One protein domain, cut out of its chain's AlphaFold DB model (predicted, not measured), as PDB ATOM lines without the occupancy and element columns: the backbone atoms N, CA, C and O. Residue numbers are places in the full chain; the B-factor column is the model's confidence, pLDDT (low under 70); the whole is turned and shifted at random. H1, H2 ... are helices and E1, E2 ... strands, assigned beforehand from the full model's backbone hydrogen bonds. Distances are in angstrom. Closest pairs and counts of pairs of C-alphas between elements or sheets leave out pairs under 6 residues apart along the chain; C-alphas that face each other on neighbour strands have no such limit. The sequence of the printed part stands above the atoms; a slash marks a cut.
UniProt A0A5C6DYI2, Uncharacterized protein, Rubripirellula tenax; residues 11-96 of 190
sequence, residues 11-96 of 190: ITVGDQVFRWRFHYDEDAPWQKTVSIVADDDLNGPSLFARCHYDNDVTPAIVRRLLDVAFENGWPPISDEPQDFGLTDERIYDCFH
ATOM      1  N   ILE A  11      19.528  -1.515 -24.264       85.38
ATOM      2  CA  ILE A  11      18.232  -1.944 -24.778       85.38
ATOM      3  C   ILE A  11      18.398  -2.472 -26.198       85.38
ATOM      4  O   ILE A  11      19.155  -1.913 -26.983       85.38
ATOM      5  N   THR A  12      17.699  -3.556 -26.520       85.75
ATOM      6  CA  THR A  12      17.644  -4.099 -27.879       85.75
ATOM      7  C   THR A  12      16.294  -3.739 -28.486       85.75
ATOM      8  O   THR A  12      15.257  -4.028 -27.881       85.75
ATOM      9  N   VAL A  13      16.302  -3.105 -29.658       82.00
ATOM     10  CA  VAL A  13      15.095  -2.783 -30.430       82.00
ATOM     11  C   VAL A  13      15.278  -3.348 -31.832       82.00
ATOM     12  O   VAL A  13      16.226  -2.991 -32.525       82.00
ATOM     13  N   GLY A  14      14.406  -4.288 -32.209       82.75
ATOM     14  CA  GLY A  14      14.638  -5.133 -33.379       82.75
ATOM     15  C   GLY A  14      15.955  -5.898 -33.235       82.75
ATOM     16  O   GLY A  14      16.187  -6.590 -32.243       82.75
ATOM     17  N   ASP A  15      16.809  -5.729 -34.226       82.75
ATOM     18  CA  ASP A  15      18.111  -6.356 -34.420       82.75
ATOM     19  C   ASP A  15      19.277  -5.458 -33.964       82.75
ATOM     20  O   ASP A  15      20.441  -5.849 -34.041       82.75
ATOM     21  N   GLN A  16      18.976  -4.279 -33.411       82.06
ATOM     22  CA  GLN A  16      19.967  -3.295 -32.979       82.06
ATOM     23  C   GLN A  16      20.048  -3.184 -31.460       82.06
ATOM     24  O   GLN A  16      19.048  -3.295 -30.741       82.06
ATOM     25  N   VAL A  17      21.261  -2.939 -30.964       85.12
ATOM     26  CA  VAL A  17      21.536  -2.731 -29.542       85.12
ATOM     27  C   VAL A  17      21.927  -1.283 -29.310       85.12
ATOM     28  O   VAL A  17      22.889  -0.787 -29.881       85.12
ATOM     29  N   PHE A  18      21.206  -0.641 -28.404       86.56
ATOM     30  CA  PHE A  18      21.426   0.734 -27.998       86.56
ATOM     31  C   PHE A  18      21.984   0.766 -26.587       86.56
ATOM     32  O   PHE A  18      21.562  -0.003 -25.712       86.56
ATOM     33  N   ARG A  19      22.896   1.703 -26.341       86.38
ATOM     34  CA  ARG A  19      23.390   2.017 -25.005       86.38
ATOM     35  C   ARG A  19      22.981   3.434 -24.645       86.38
ATOM     36  O   ARG A  19      23.157   4.345 -25.441       86.38
ATOM     37  N   TRP A  20      22.478   3.640 -23.436       85.56
ATOM     38  CA  TRP A  20      22.044   4.967 -23.002       85.56
ATOM     39  C   TRP A  20      22.808   5.487 -21.793       85.56
ATOM     40  O   TRP A  20      23.408   4.730 -21.019       85.56
ATOM     41  N   ARG A  21      22.786   6.801 -21.594       81.38
ATOM     42  CA  ARG A  21      23.447   7.488 -20.483       81.38
ATOM     43  C   ARG A  21      22.666   8.727 -20.088       81.38
ATOM     44  O   ARG A  21      21.974   9.325 -20.905       81.38
ATOM     45  N   PHE A  22      22.827   9.108 -18.828       76.00
ATOM     46  CA  PHE A  22      22.366  10.392 -18.326       76.00
ATOM     47  C   PHE A  22      23.552  11.329 -18.233       76.00
ATOM     48  O   PHE A  22      24.580  10.971 -17.654       76.00
ATOM     49  N   HIS A  23      23.370  12.515 -18.788       73.88
ATOM     50  CA  HIS A  23      24.243  13.655 -18.603       73.88
ATOM     51  C   HIS A  23      23.445  14.681 -17.808       73.88
ATOM     52  O   HIS A  23      22.315  15.009 -18.172       73.88
ATOM     53  N   TYR A  24      24.002  15.122 -16.688       67.12
ATOM     54  CA  TYR A  24      23.435  16.233 -15.936       67.12
ATOM     55  C   TYR A  24      23.982  17.512 -16.545       67.12
ATOM     56  O   TYR A  24      25.176  17.575 -16.840       67.12
ATOM     57  N   ASP A  25      23.099  18.468 -16.796       65.88
ATOM     58  CA  ASP A  25      23.511  19.769 -17.299       65.88
ATOM     59  C   ASP A  25      24.068  20.583 -16.121       65.88
ATOM     60  O   ASP A  25      23.379  20.779 -15.116       65.88
ATOM     61  N   GLU A  26      25.341  20.979 -16.201       67.00
ATOM     62  CA  GLU A  26      25.998  21.765 -15.148       67.00
ATOM     63  C   GLU A  26      25.433  23.194 -15.078       67.00
ATOM     64  O   GLU A  26      25.371  23.771 -13.990       67.00
ATOM     65  N   ASP A  27      24.949  23.723 -16.206       67.50
ATOM     66  CA  ASP A  27      24.403  25.077 -16.332       67.50
ATOM     67  C   ASP A  27      22.884  25.118 -16.075       67.50
ATOM     68  O   ASP A  27      22.321  26.173 -15.764       67.50
ATOM     69  N   ALA A  28      22.210  23.965 -16.142       61.72
ATOM     70  CA  ALA A  28      20.796  23.803 -15.815       61.72
ATOM     71  C   ALA A  28      20.567  22.584 -14.895       61.72
ATOM     72  O   ALA A  28      20.134  21.533 -15.362       61.72
ATOM     73  N   PRO A  29      20.755  22.717 -13.563       59.62
ATOM     74  CA  PRO A  29      20.683  21.595 -12.612       59.62
ATOM     75  C   PRO A  29      19.337  20.848 -12.580       59.62
ATOM     76  O   PRO A  29      19.243  19.730 -12.079       59.62
ATOM     77  N   TRP A  30      18.284  21.485 -13.095       53.84
ATOM     78  CA  TRP A  30      16.925  20.958 -13.227       53.84
ATOM     79  C   TRP A  30      16.707  20.165 -14.532       53.84
ATOM     80  O   TRP A  30      15.688  19.489 -14.691       53.84
ATOM     81  N   GLN A  31      17.667  20.196 -15.459       58.94
ATOM     82  CA  GLN A  31      17.656  19.434 -16.702       58.94
ATOM     83  C   GLN A  31      18.626  18.254 -16.642       58.94
ATOM     84  O   GLN A  31      19.748  18.331 -16.142       58.94
ATOM     85  N   LYS A  32      18.200  17.134 -17.223       66.44
ATOM     86  CA  LYS A  32      19.099  16.037 -17.573       66.44
ATOM     87  C   LYS A  32      18.906  15.661 -19.032       66.44
ATOM     88  O   LYS A  32      17.785  15.528 -19.526       66.44
ATOM     89  N   THR A  33      20.016  15.442 -19.717       73.31
ATOM     90  CA  THR A  33      20.017  14.955 -21.090       73.31
ATOM     91  C   THR A  33      20.178  13.444 -21.078       73.31
ATOM     92  O   THR A  33      21.140  12.899 -20.531       73.31
ATOM     93  N   VAL A  34      19.222  12.750 -21.686       76.06
ATOM     94  CA  VAL A  34      19.367  11.340 -22.035       76.06
ATOM     95  C   VAL A  34      20.082  11.282 -23.377       76.06
ATOM     96  O   VAL A  34      19.566  11.795 -24.366       76.06
ATOM     97  N   SER A  35      21.263  10.672 -23.401       79.38
ATOM     98  CA  SER A  35      21.976  10.334 -24.634       79.38
ATOM     99  C   SER A  35      21.813   8.841 -24.891       79.38
ATOM    100  O   SER A  35      22.037   8.027 -23.990       79.38
ATOM    101  N   ILE A  36      21.378   8.471 -26.093       77.06
ATOM    102  CA  ILE A  36      21.169   7.091 -26.526       77.06
ATOM    103  C   ILE A  36      22.005   6.880 -27.780       77.06
ATOM    104  O   ILE A  36      21.763   7.523 -28.791       77.06
ATOM    105  N   VAL A  37      22.974   5.979 -27.721       76.06
ATOM    106  CA  VAL A  37      23.887   5.706 -28.831       76.06
ATOM    107  C   VAL A  37      23.541   4.361 -29.452       76.06
ATOM    108  O   VAL A  37      23.373   3.366 -28.736       76.06
ATOM    109  N   ALA A  38      23.437   4.338 -30.777       65.12
ATOM    110  CA  ALA A  38      23.204   3.146 -31.583       65.12
ATOM    111  C   ALA A  38      24.503   2.342 -31.784       65.12
ATOM    112  O   ALA A  38      24.953   2.166 -32.904       65.12
ATOM    113  N   ASP A  39      25.146   1.923 -30.689       67.50
ATOM    114  CA  ASP A  39      26.267   0.971 -30.661       67.50
ATOM    115  C   ASP A  39      26.623   0.626 -29.197       67.50
ATOM    116  O   ASP A  39      26.507   1.467 -28.297       67.50
ATOM    117  N   ASP A  40      27.113  -0.588 -28.935       61.34
ATOM    118  CA  ASP A  40      27.683  -0.946 -27.631       61.34
ATOM    119  C   ASP A  40      29.035  -0.250 -27.375       61.34
ATOM    120  O   ASP A  40      29.363   0.032 -26.211       61.34
ATOM    121  N   ASP A  41      29.749   0.096 -28.453       63.59
ATOM    122  CA  ASP A  41      31.065   0.752 -28.440       63.59
ATOM    123  C   ASP A  41      31.001   2.292 -28.479       63.59
ATOM    124  O   ASP A  41      32.037   2.947 -28.387       63.59
ATOM    125  N   LEU A  42      29.793   2.878 -28.500       63.12
ATOM    126  CA  LEU A  42      29.516   4.331 -28.486       63.12
ATOM    127  C   LEU A  42      29.957   5.120 -29.726       63.12
ATOM    128  O   LEU A  42      29.965   6.347 -29.675       63.12
ATOM    129  N   ASN A  43      30.322   4.450 -30.814       67.38
ATOM    130  CA  ASN A  43      30.781   5.119 -32.033       67.38
ATOM    131  C   ASN A  43      29.666   5.288 -33.079       67.38
ATOM    132  O   ASN A  43      29.921   5.804 -34.162       67.38
ATOM    133  N   GLY A  44      28.446   4.847 -32.766       73.38
ATOM    134  CA  GLY A  44      27.287   4.975 -33.644       73.38
ATOM    135  C   GLY A  44      26.577   6.333 -33.544       73.38
ATOM    136  O   GLY A  44      26.932   7.177 -32.716       73.38
ATOM    137  N   PRO A  45      25.530   6.541 -34.362       80.81
ATOM    138  CA  PRO A  45      24.634   7.690 -34.255       80.81
ATOM    139  C   PRO A  45      24.096   7.877 -32.836       80.81
ATOM    140  O   PRO A  45      23.794   6.903 -32.135       80.81
ATOM    141  N   SER A  46      23.942   9.134 -32.426       85.06
ATOM    142  CA  SER A  46      23.492   9.502 -31.086       85.06
ATOM    143  C   SER A  46      22.149  10.221 -31.134       85.06
ATOM    144  O   SER A  46      21.946  11.156 -31.898       85.06
ATOM    145  N   LEU A  47      21.226   9.793 -30.282       85.38
ATOM    146  CA  LEU A  47      19.942  10.426 -30.028       85.38
ATOM    147  C   LEU A  47      20.010  11.161 -28.690       85.38
ATOM    148  O   LEU A  47      20.352  10.567 -27.664       85.38
ATOM    149  N   PHE A  48      19.631  12.436 -28.687       83.81
ATOM    150  CA  PHE A  48      19.559  13.260 -27.487       83.81
ATOM    151  C   PHE A  48      18.118  13.658 -27.186       83.81
ATOM    152  O   PHE A  48      17.388  14.159 -28.042       83.81
ATOM    153  N   ALA A  49      17.727  13.466 -25.929       82.94
ATOM    154  CA  ALA A  49      16.458  13.927 -25.395       82.94
ATOM    155  C   ALA A  49      16.696  14.661 -24.073       82.94
ATOM    156  O   ALA A  49      17.145  14.066 -23.089       82.94
ATOM    157  N   ARG A  50      16.389  15.959 -24.047       79.81
ATOM    158  CA  ARG A  50      16.423  16.767 -22.826       79.81
ATOM    159  C   ARG A  50      15.142  16.541 -22.048       79.81
ATOM    160  O   ARG A  50      14.052  16.699 -22.581       79.81
ATOM    161  N   CYS A  51      15.261  16.146 -20.791       72.75
ATOM    162  CA  CYS A  51      14.108  15.918 -19.936       72.75
ATOM    163  C   CYS A  51      14.327  16.547 -18.561       72.75
ATOM    164  O   CYS A  51      15.460  16.740 -18.117       72.75
ATOM    165  N   HIS A  52      13.227  16.855 -17.876       67.06
ATOM    166  CA  HIS A  52      13.286  17.329 -16.496       67.06
ATOM    167  C   HIS A  52      13.954  16.289 -15.586       67.06
ATOM    168  O   HIS A  52      13.766  15.079 -15.784       67.06
ATOM    169  N   TYR A  53      14.702  16.745 -14.580       63.34
ATOM    170  CA  TYR A  53      15.418  15.883 -13.636       63.34
ATOM    171  C   TYR A  53      14.498  14.857 -12.949       63.34
ATOM    172  O   TYR A  53      14.892  13.702 -12.752       63.34
ATOM    173  N   ASP A  54      13.243  15.227 -12.704       59.56
ATOM    174  CA  ASP A  54      12.256  14.414 -11.974       59.56
ATOM    175  C   ASP A  54      11.574  13.324 -12.808       59.56
ATOM    176  O   ASP A  54      10.853  12.473 -12.277       59.56
ATOM    177  N   ASN A  55      11.827  13.293 -14.121       67.94
ATOM    178  CA  ASN A  55      11.347  12.213 -14.973       67.94
ATOM    179  C   ASN A  55      12.167  10.942 -14.720       67.94
ATOM    180  O   ASN A  55      13.341  10.884 -15.081       67.94
ATOM    181  N   ASP A  56      11.588   9.893 -14.137       70.62
ATOM    182  CA  ASP A  56      12.297   8.616 -13.991       70.62
ATOM    183  C   ASP A  56      12.463   7.954 -15.365       70.62
ATOM    184  O   ASP A  56      11.494   7.469 -15.941       70.62
ATOM    185  N   VAL A  57      13.677   7.949 -15.922       74.88
ATOM    186  CA  VAL A  57      13.933   7.403 -17.260       74.88
ATOM    187  C   VAL A  57      14.162   5.896 -17.161       74.88
ATOM    188  O   VAL A  57      15.190   5.412 -16.684       74.88
ATOM    189  N   THR A  58      13.185   5.144 -17.655       76.75
ATOM    190  CA  THR A  58      13.140   3.679 -17.607       76.75
ATOM    191  C   THR A  58      13.414   3.046 -18.981       76.75
ATOM    192  O   THR A  58      13.253   3.727 -19.996       76.75
ATOM    193  N   PRO A  59      13.742   1.730 -19.052       81.38
ATOM    194  CA  PRO A  59      13.725   0.902 -20.280       81.38
ATOM    195  C   PRO A  59      12.599   1.229 -21.259       81.38
ATOM    196  O   PRO A  59      12.832   1.375 -22.455       81.38
ATOM    197  N   ALA A  60      11.388   1.411 -20.741       78.94
ATOM    198  CA  ALA A  60      10.217   1.703 -21.553       78.94
ATOM    199  C   ALA A  60      10.231   3.121 -22.155       78.94
ATOM    200  O   ALA A  60       9.837   3.283 -23.307       78.94
ATOM    201  N   ILE A  61      10.705   4.132 -21.417       83.25
ATOM    202  CA  ILE A  61      10.803   5.514 -21.920       83.25
ATOM    203  C   ILE A  61      11.792   5.597 -23.063       83.25
ATOM    204  O   ILE A  61      11.487   6.171 -24.098       83.25
ATOM    205  N   VAL A  62      12.970   5.011 -22.895       85.88
ATOM    206  CA  VAL A  62      13.984   5.078 -23.945       85.88
ATOM    207  C   VAL A  62      13.565   4.273 -25.164       85.88
ATOM    208  O   VAL A  62      13.795   4.735 -26.273       85.88
ATOM    209  N   ARG A  63      12.884   3.132 -24.995       86.88
ATOM    210  CA  ARG A  63      12.269   2.456 -26.142       86.88
ATOM    211  C   ARG A  63      11.330   3.389 -26.902       86.88
ATOM    212  O   ARG A  63      11.425   3.479 -28.112       86.88
ATOM    213  N   ARG A  64      10.487   4.133 -26.185       86.75
ATOM    214  CA  ARG A  64       9.568   5.095 -26.799       86.75
ATOM    215  C   ARG A  64      10.294   6.260 -27.479       86.75
ATOM    216  O   ARG A  64       9.875   6.670 -28.552       86.75
ATOM    217  N   LEU A  65      11.377   6.766 -26.883       88.56
ATOM    218  CA  LEU A  65      12.233   7.782 -27.504       88.56
ATOM    219  C   LEU A  65      12.852   7.263 -28.810       88.56
ATOM    220  O   LEU A  65      12.882   8.001 -29.788       88.56
ATOM    221  N   LEU A  66      13.299   6.001 -28.838       89.19
ATOM    222  CA  LEU A  66      13.810   5.340 -30.042       89.19
ATOM    223  C   LEU A  66      12.719   5.186 -31.106       89.19
ATOM    224  O   LEU A  66      12.936   5.587 -32.244       89.19
ATOM    225  N   ASP A  67      11.541   4.680 -30.732       88.62
ATOM    226  CA  ASP A  67      10.407   4.514 -31.650       88.62
ATOM    227  C   ASP A  67      10.031   5.863 -32.301       88.62
ATOM    228  O   ASP A  67       9.916   5.965 -33.520       88.62
ATOM    229  N   VAL A  68       9.945   6.935 -31.501       88.12
ATOM    230  CA  VAL A  68       9.667   8.299 -31.981       88.12
ATOM    231  C   VAL A  68      10.802   8.865 -32.839       88.12
ATOM    232  O   VAL A  68      10.542   9.580 -33.806       88.12
ATOM    233  N   ALA A  69      12.061   8.563 -32.517       88.38
ATOM    234  CA  ALA A  69      13.195   8.966 -33.342       88.38
ATOM    235  C   ALA A  69      13.166   8.276 -34.715       88.38
ATOM    236  O   ALA A  69      13.389   8.943 -35.723       88.38
ATOM    237  N   PHE A  70      12.812   6.988 -34.776       88.50
ATOM    238  CA  PHE A  70      12.645   6.265 -36.040       88.50
ATOM    239  C   PHE A  70      11.489   6.821 -36.874       88.50
ATOM    240  O   PHE A  70      11.652   7.022 -38.076       88.50
ATOM    241  N   GLU A  71      10.350   7.137 -36.248       87.56
ATOM    242  CA  GLU A  71       9.229   7.824 -36.912       87.56
ATOM    243  C   GLU A  71       9.655   9.168 -37.521       87.56
ATOM    244  O   GLU A  71       9.188   9.545 -38.594       87.56
ATOM    245  N   ASN A  72      10.574   9.872 -36.855       85.94
ATOM    246  CA  ASN A  72      11.113  11.158 -37.290       85.94
ATOM    247  C   ASN A  72      12.324  11.030 -38.238       85.94
ATOM    248  O   ASN A  72      12.970  12.033 -38.541       85.94
ATOM    249  N   GLY A  73      12.638   9.821 -38.713       85.12
ATOM    250  CA  GLY A  73      13.669   9.583 -39.722       85.12
ATOM    251  C   GLY A  73      15.100   9.510 -39.194       85.12
ATOM    252  O   GLY A  73      16.027   9.621 -39.992       85.12
ATOM    253  N   TRP A  74      15.309   9.315 -37.888       85.06
ATOM    254  CA  TRP A  74      16.648   9.076 -37.349       85.06
ATOM    255  C   TRP A  74      17.197   7.736 -37.865       85.06
ATOM    256  O   TRP A  74      16.582   6.700 -37.592       85.06
ATOM    257  N   PRO A  75      18.329   7.719 -38.595       76.38
ATOM    258  CA  PRO A  75      18.913   6.486 -39.089       76.38
ATOM    259  C   PRO A  75      19.824   5.879 -38.010       76.38
ATOM    260  O   PRO A  75      20.884   6.433 -37.714       76.38
ATOM    261  N   PRO A  76      19.473   4.724 -37.422       67.44
ATOM    262  CA  PRO A  76      20.315   4.093 -36.406       67.44
ATOM    263  C   PRO A  76      21.560   3.397 -36.983       67.44
ATOM    264  O   PRO A  76      22.390   2.900 -36.229       67.44
ATOM    265  N   ILE A  77      21.693   3.357 -38.312       72.31
ATOM    266  CA  ILE A  77      22.887   2.916 -39.033       72.31
ATOM    267  C   ILE A  77      23.247   4.044 -39.995       72.31
ATOM    268  O   ILE A  77      22.471   4.361 -40.895       72.31
ATOM    269  N   SER A  78      24.406   4.655 -39.783       68.19
ATOM    270  CA  SER A  78      24.957   5.702 -40.640       68.19
ATOM    271  C   SER A  78      26.471   5.535 -40.692       68.19
ATOM    272  O   SER A  78      27.084   5.227 -39.670       68.19
ATOM    273  N   ASP A  79      27.057   5.746 -41.870       66.19
ATOM    274  CA  ASP A  79      28.513   5.712 -42.073       66.19
ATOM    275  C   ASP A  79      29.218   6.883 -41.361       66.19
ATOM    276  O   ASP A  79      30.408   6.813 -41.054       66.19
ATOM    277  N   GLU A  80      28.467   7.943 -41.049       66.38
ATOM    278  CA  GLU A  80      28.917   9.085 -40.257       66.38
ATOM    279  C   GLU A  80      28.096   9.173 -38.957       66.38
ATOM    280  O   GLU A  80      26.859   9.196 -39.024       66.38
ATOM    281  N   PRO A  81      28.734   9.234 -37.771       67.25
ATOM    282  CA  PRO A  81      28.030   9.463 -36.513       67.25
ATOM    283  C   PRO A  81      27.310  10.812 -36.570       67.25
ATOM    284  O   PRO A  81      27.940  11.852 -36.759       67.25
ATOM    285  N   GLN A  82      25.987  10.793 -36.422       75.44
ATOM    286  CA  GLN A  82      25.164  12.000 -36.406       75.44
ATOM    287  C   GLN A  82      24.433  12.132 -35.078       75.44
ATOM    288  O   GLN A  82      23.893  11.154 -34.548       75.44
ATOM    289  N   ASP A  83      24.388  13.368 -34.592       81.69
ATOM    290  CA  ASP A  83      23.603  13.757 -33.432       81.69
ATOM    291  C   ASP A  83      22.189  14.124 -33.881       81.69
ATOM    292  O   ASP A  83      21.984  15.002 -34.720       81.69
ATOM    293  N   PHE A  84      21.198  13.456 -33.301       83.44
ATOM    294  CA  PHE A  84      19.789  13.684 -33.575       83.44
ATOM    295  C   PHE A  84      19.079  14.144 -32.309       83.44
ATOM    296  O   PHE A  84      19.082  13.459 -31.285       83.44
ATOM    297  N   GLY A  85      18.464  15.321 -32.373       84.31
ATOM    298  CA  GLY A  85      17.677  15.881 -31.283       84.31
ATOM    299  C   GLY A  85      16.187  15.730 -31.553       84.31
ATOM    300  O   GLY A  85      15.701  16.136 -32.607       84.31
ATOM    301  N   LEU A  86      15.447  15.189 -30.586       84.06
ATOM    302  CA  LEU A  86      13.989  15.312 -30.598       84.06
ATOM    303  C   LEU A  86      13.577  16.713 -30.140       84.06
ATOM    304  O   LEU A  86      14.200  17.300 -29.260       84.06
ATOM    305  N   THR A  87      12.493  17.228 -30.714       83.69
ATOM    306  CA  THR A  87      11.844  18.461 -30.245       83.69
ATOM    307  C   THR A  87      11.256  18.266 -28.847       83.69
ATOM    308  O   THR A  87      10.746  17.178 -28.561       83.69
ATOM    309  N   ASP A  88      11.193  19.326 -28.042       77.69
ATOM    310  CA  ASP A  88      10.626  19.289 -26.684       77.69
ATOM    311  C   ASP A  88       9.195  18.732 -26.639       77.69
ATOM    312  O   ASP A  88       8.869  17.957 -25.743       77.69
ATOM    313  N   GLU A  89       8.360  19.037 -27.638       79.31
ATOM    314  CA  GLU A  89       6.994  18.507 -27.756       79.31
ATOM    315  C   GLU A  89       6.976  16.972 -27.871       79.31
ATOM    316  O   GLU A  89       6.322  16.276 -27.092       79.31
ATOM    317  N   ARG A  90       7.771  16.413 -28.792       82.56
ATOM    318  CA  ARG A  90       7.899  14.957 -28.985       82.56
ATOM    319  C   ARG A  90       8.536  14.264 -27.786       82.56
ATOM    320  O   ARG A  90       8.162  13.137 -27.457       82.56
ATOM    321  N   ILE A  91       9.474  14.926 -27.108       80.31
ATOM    322  CA  ILE A  91      10.019  14.415 -25.851       80.31
ATOM    323  C   ILE A  91       8.904  14.381 -24.805       80.31
ATOM    324  O   ILE A  91       8.645  13.329 -24.228       80.31
ATOM    325  N   TYR A  92       8.179  15.481 -24.611       75.06
ATOM    326  CA  TYR A  92       7.063  15.553 -23.675       75.06
ATOM    327  C   TYR A  92       6.021  14.451 -23.931       75.06
ATOM    328  O   TYR A  92       5.596  13.782 -22.986       75.06
ATOM    329  N   ASP A  93       5.679  14.165 -25.192       76.12
ATOM    330  CA  ASP A  93       4.822  13.034 -25.583       76.12
ATOM    331  C   ASP A  93       5.343  11.682 -25.098       76.12
ATOM    332  O   ASP A  93       4.570  10.855 -24.598       76.12
ATOM    333  N   CYS A  94       6.652  11.454 -25.219       78.50
ATOM    334  CA  CYS A  94       7.284  10.225 -24.754       78.50
ATOM    335  C   CYS A  94       7.119  10.054 -23.244       78.50
ATOM    336  O   CYS A  94       6.855   8.943 -22.787       78.50
ATOM    337  N   PHE A  95       7.210  11.145 -22.481       73.38
ATOM    338  CA  PHE A  95       7.115  11.141 -21.021       73.38
ATOM    339  C   PHE A  95       5.683  11.261 -20.484       73.38
ATOM    340  O   PHE A  95       5.442  10.925 -19.327       73.38
ATOM    341  N   HIS A  96       4.713  11.675 -21.306       66.75
ATOM    342  CA  HIS A  96       3.338  11.942 -20.872       66.75
ATOM    343  C   HIS A  96       2.652  10.720 -20.233       66.75
ATOM    344  O   HIS A  96       1.837  10.873 -19.340       66.75
TER     345      HIS A  96
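AT A GLANCE: This is residues 11 to 96 of the 190 residues of an uncharacterized protein of Rubripirellula tenax (UniProt A0A5C6DYI2). A strongly twisted five-stranded sheet has H1 and H2 over one face, in two layers, and no named helix on its other face. The 86 printed residues, compact with a radius of gyration of the C-alphas of 12.3 A, span 34 by 25 by 20 A. Along the chain come E1, E2, E3, E4, H1, E5 and H2; the mixed sheet runs E1, E2, E3, E4, E5, and the class is mixed, helices and strands.

IN THESE COORDINATES: E1, residues 11 to 13, begins at C-alpha 11 (18.232, -1.944, -24.778). E2, residues 16 to 24, is 26.2 A long; E3, residues 31 to 37, 19.3 A; E4, residues 46 to 52, 19.4 A. H1, residues 59 to 71, is 18.6 A long. E5 is residues 83 to 85, and H2, residues 88 to 96, ends at C-alpha 96 (3.338, 11.942, -20.872).

HOW THE PARTS SIT: E1 to E4 form a meander, each strand the antiparallel neighbour of the one before: N 11 and O 18 are 2.9 A apart, N 21 and O 35 2.8 A, N 34 and O 49 2.8 A. E5 is parallel to E4, with N 48 and O 84 at 2.8 A; E4, H1 and E5 make a strand-helix-strand unit, parallel strands joined through a helix, with a left-handed crossover. H1 runs across the strands at a height of 6.7 A over the sheet. H2 lies over E4; the closest C-alphas, of Ala 49 and Ile 91, are 6.5 A apart. H1 and H2 touch, C-alphas of Arg 64 and Cys 94 closest at 6.0 A, at a steep tilt of 40 degrees, opposite ways. In both helices every O i to N i+4 pair is within hydrogen-bond range.

THE WHOLE: The farthest C-alphas, of Asp 15 and Asp 27, are 36.8 A apart. The printed part has no cut; the link H1 to E5 is long, with 11 residues. Mean pLDDT of the printed part is 76.5, with residues 24 to 32 and 38 to 43 among those under 70.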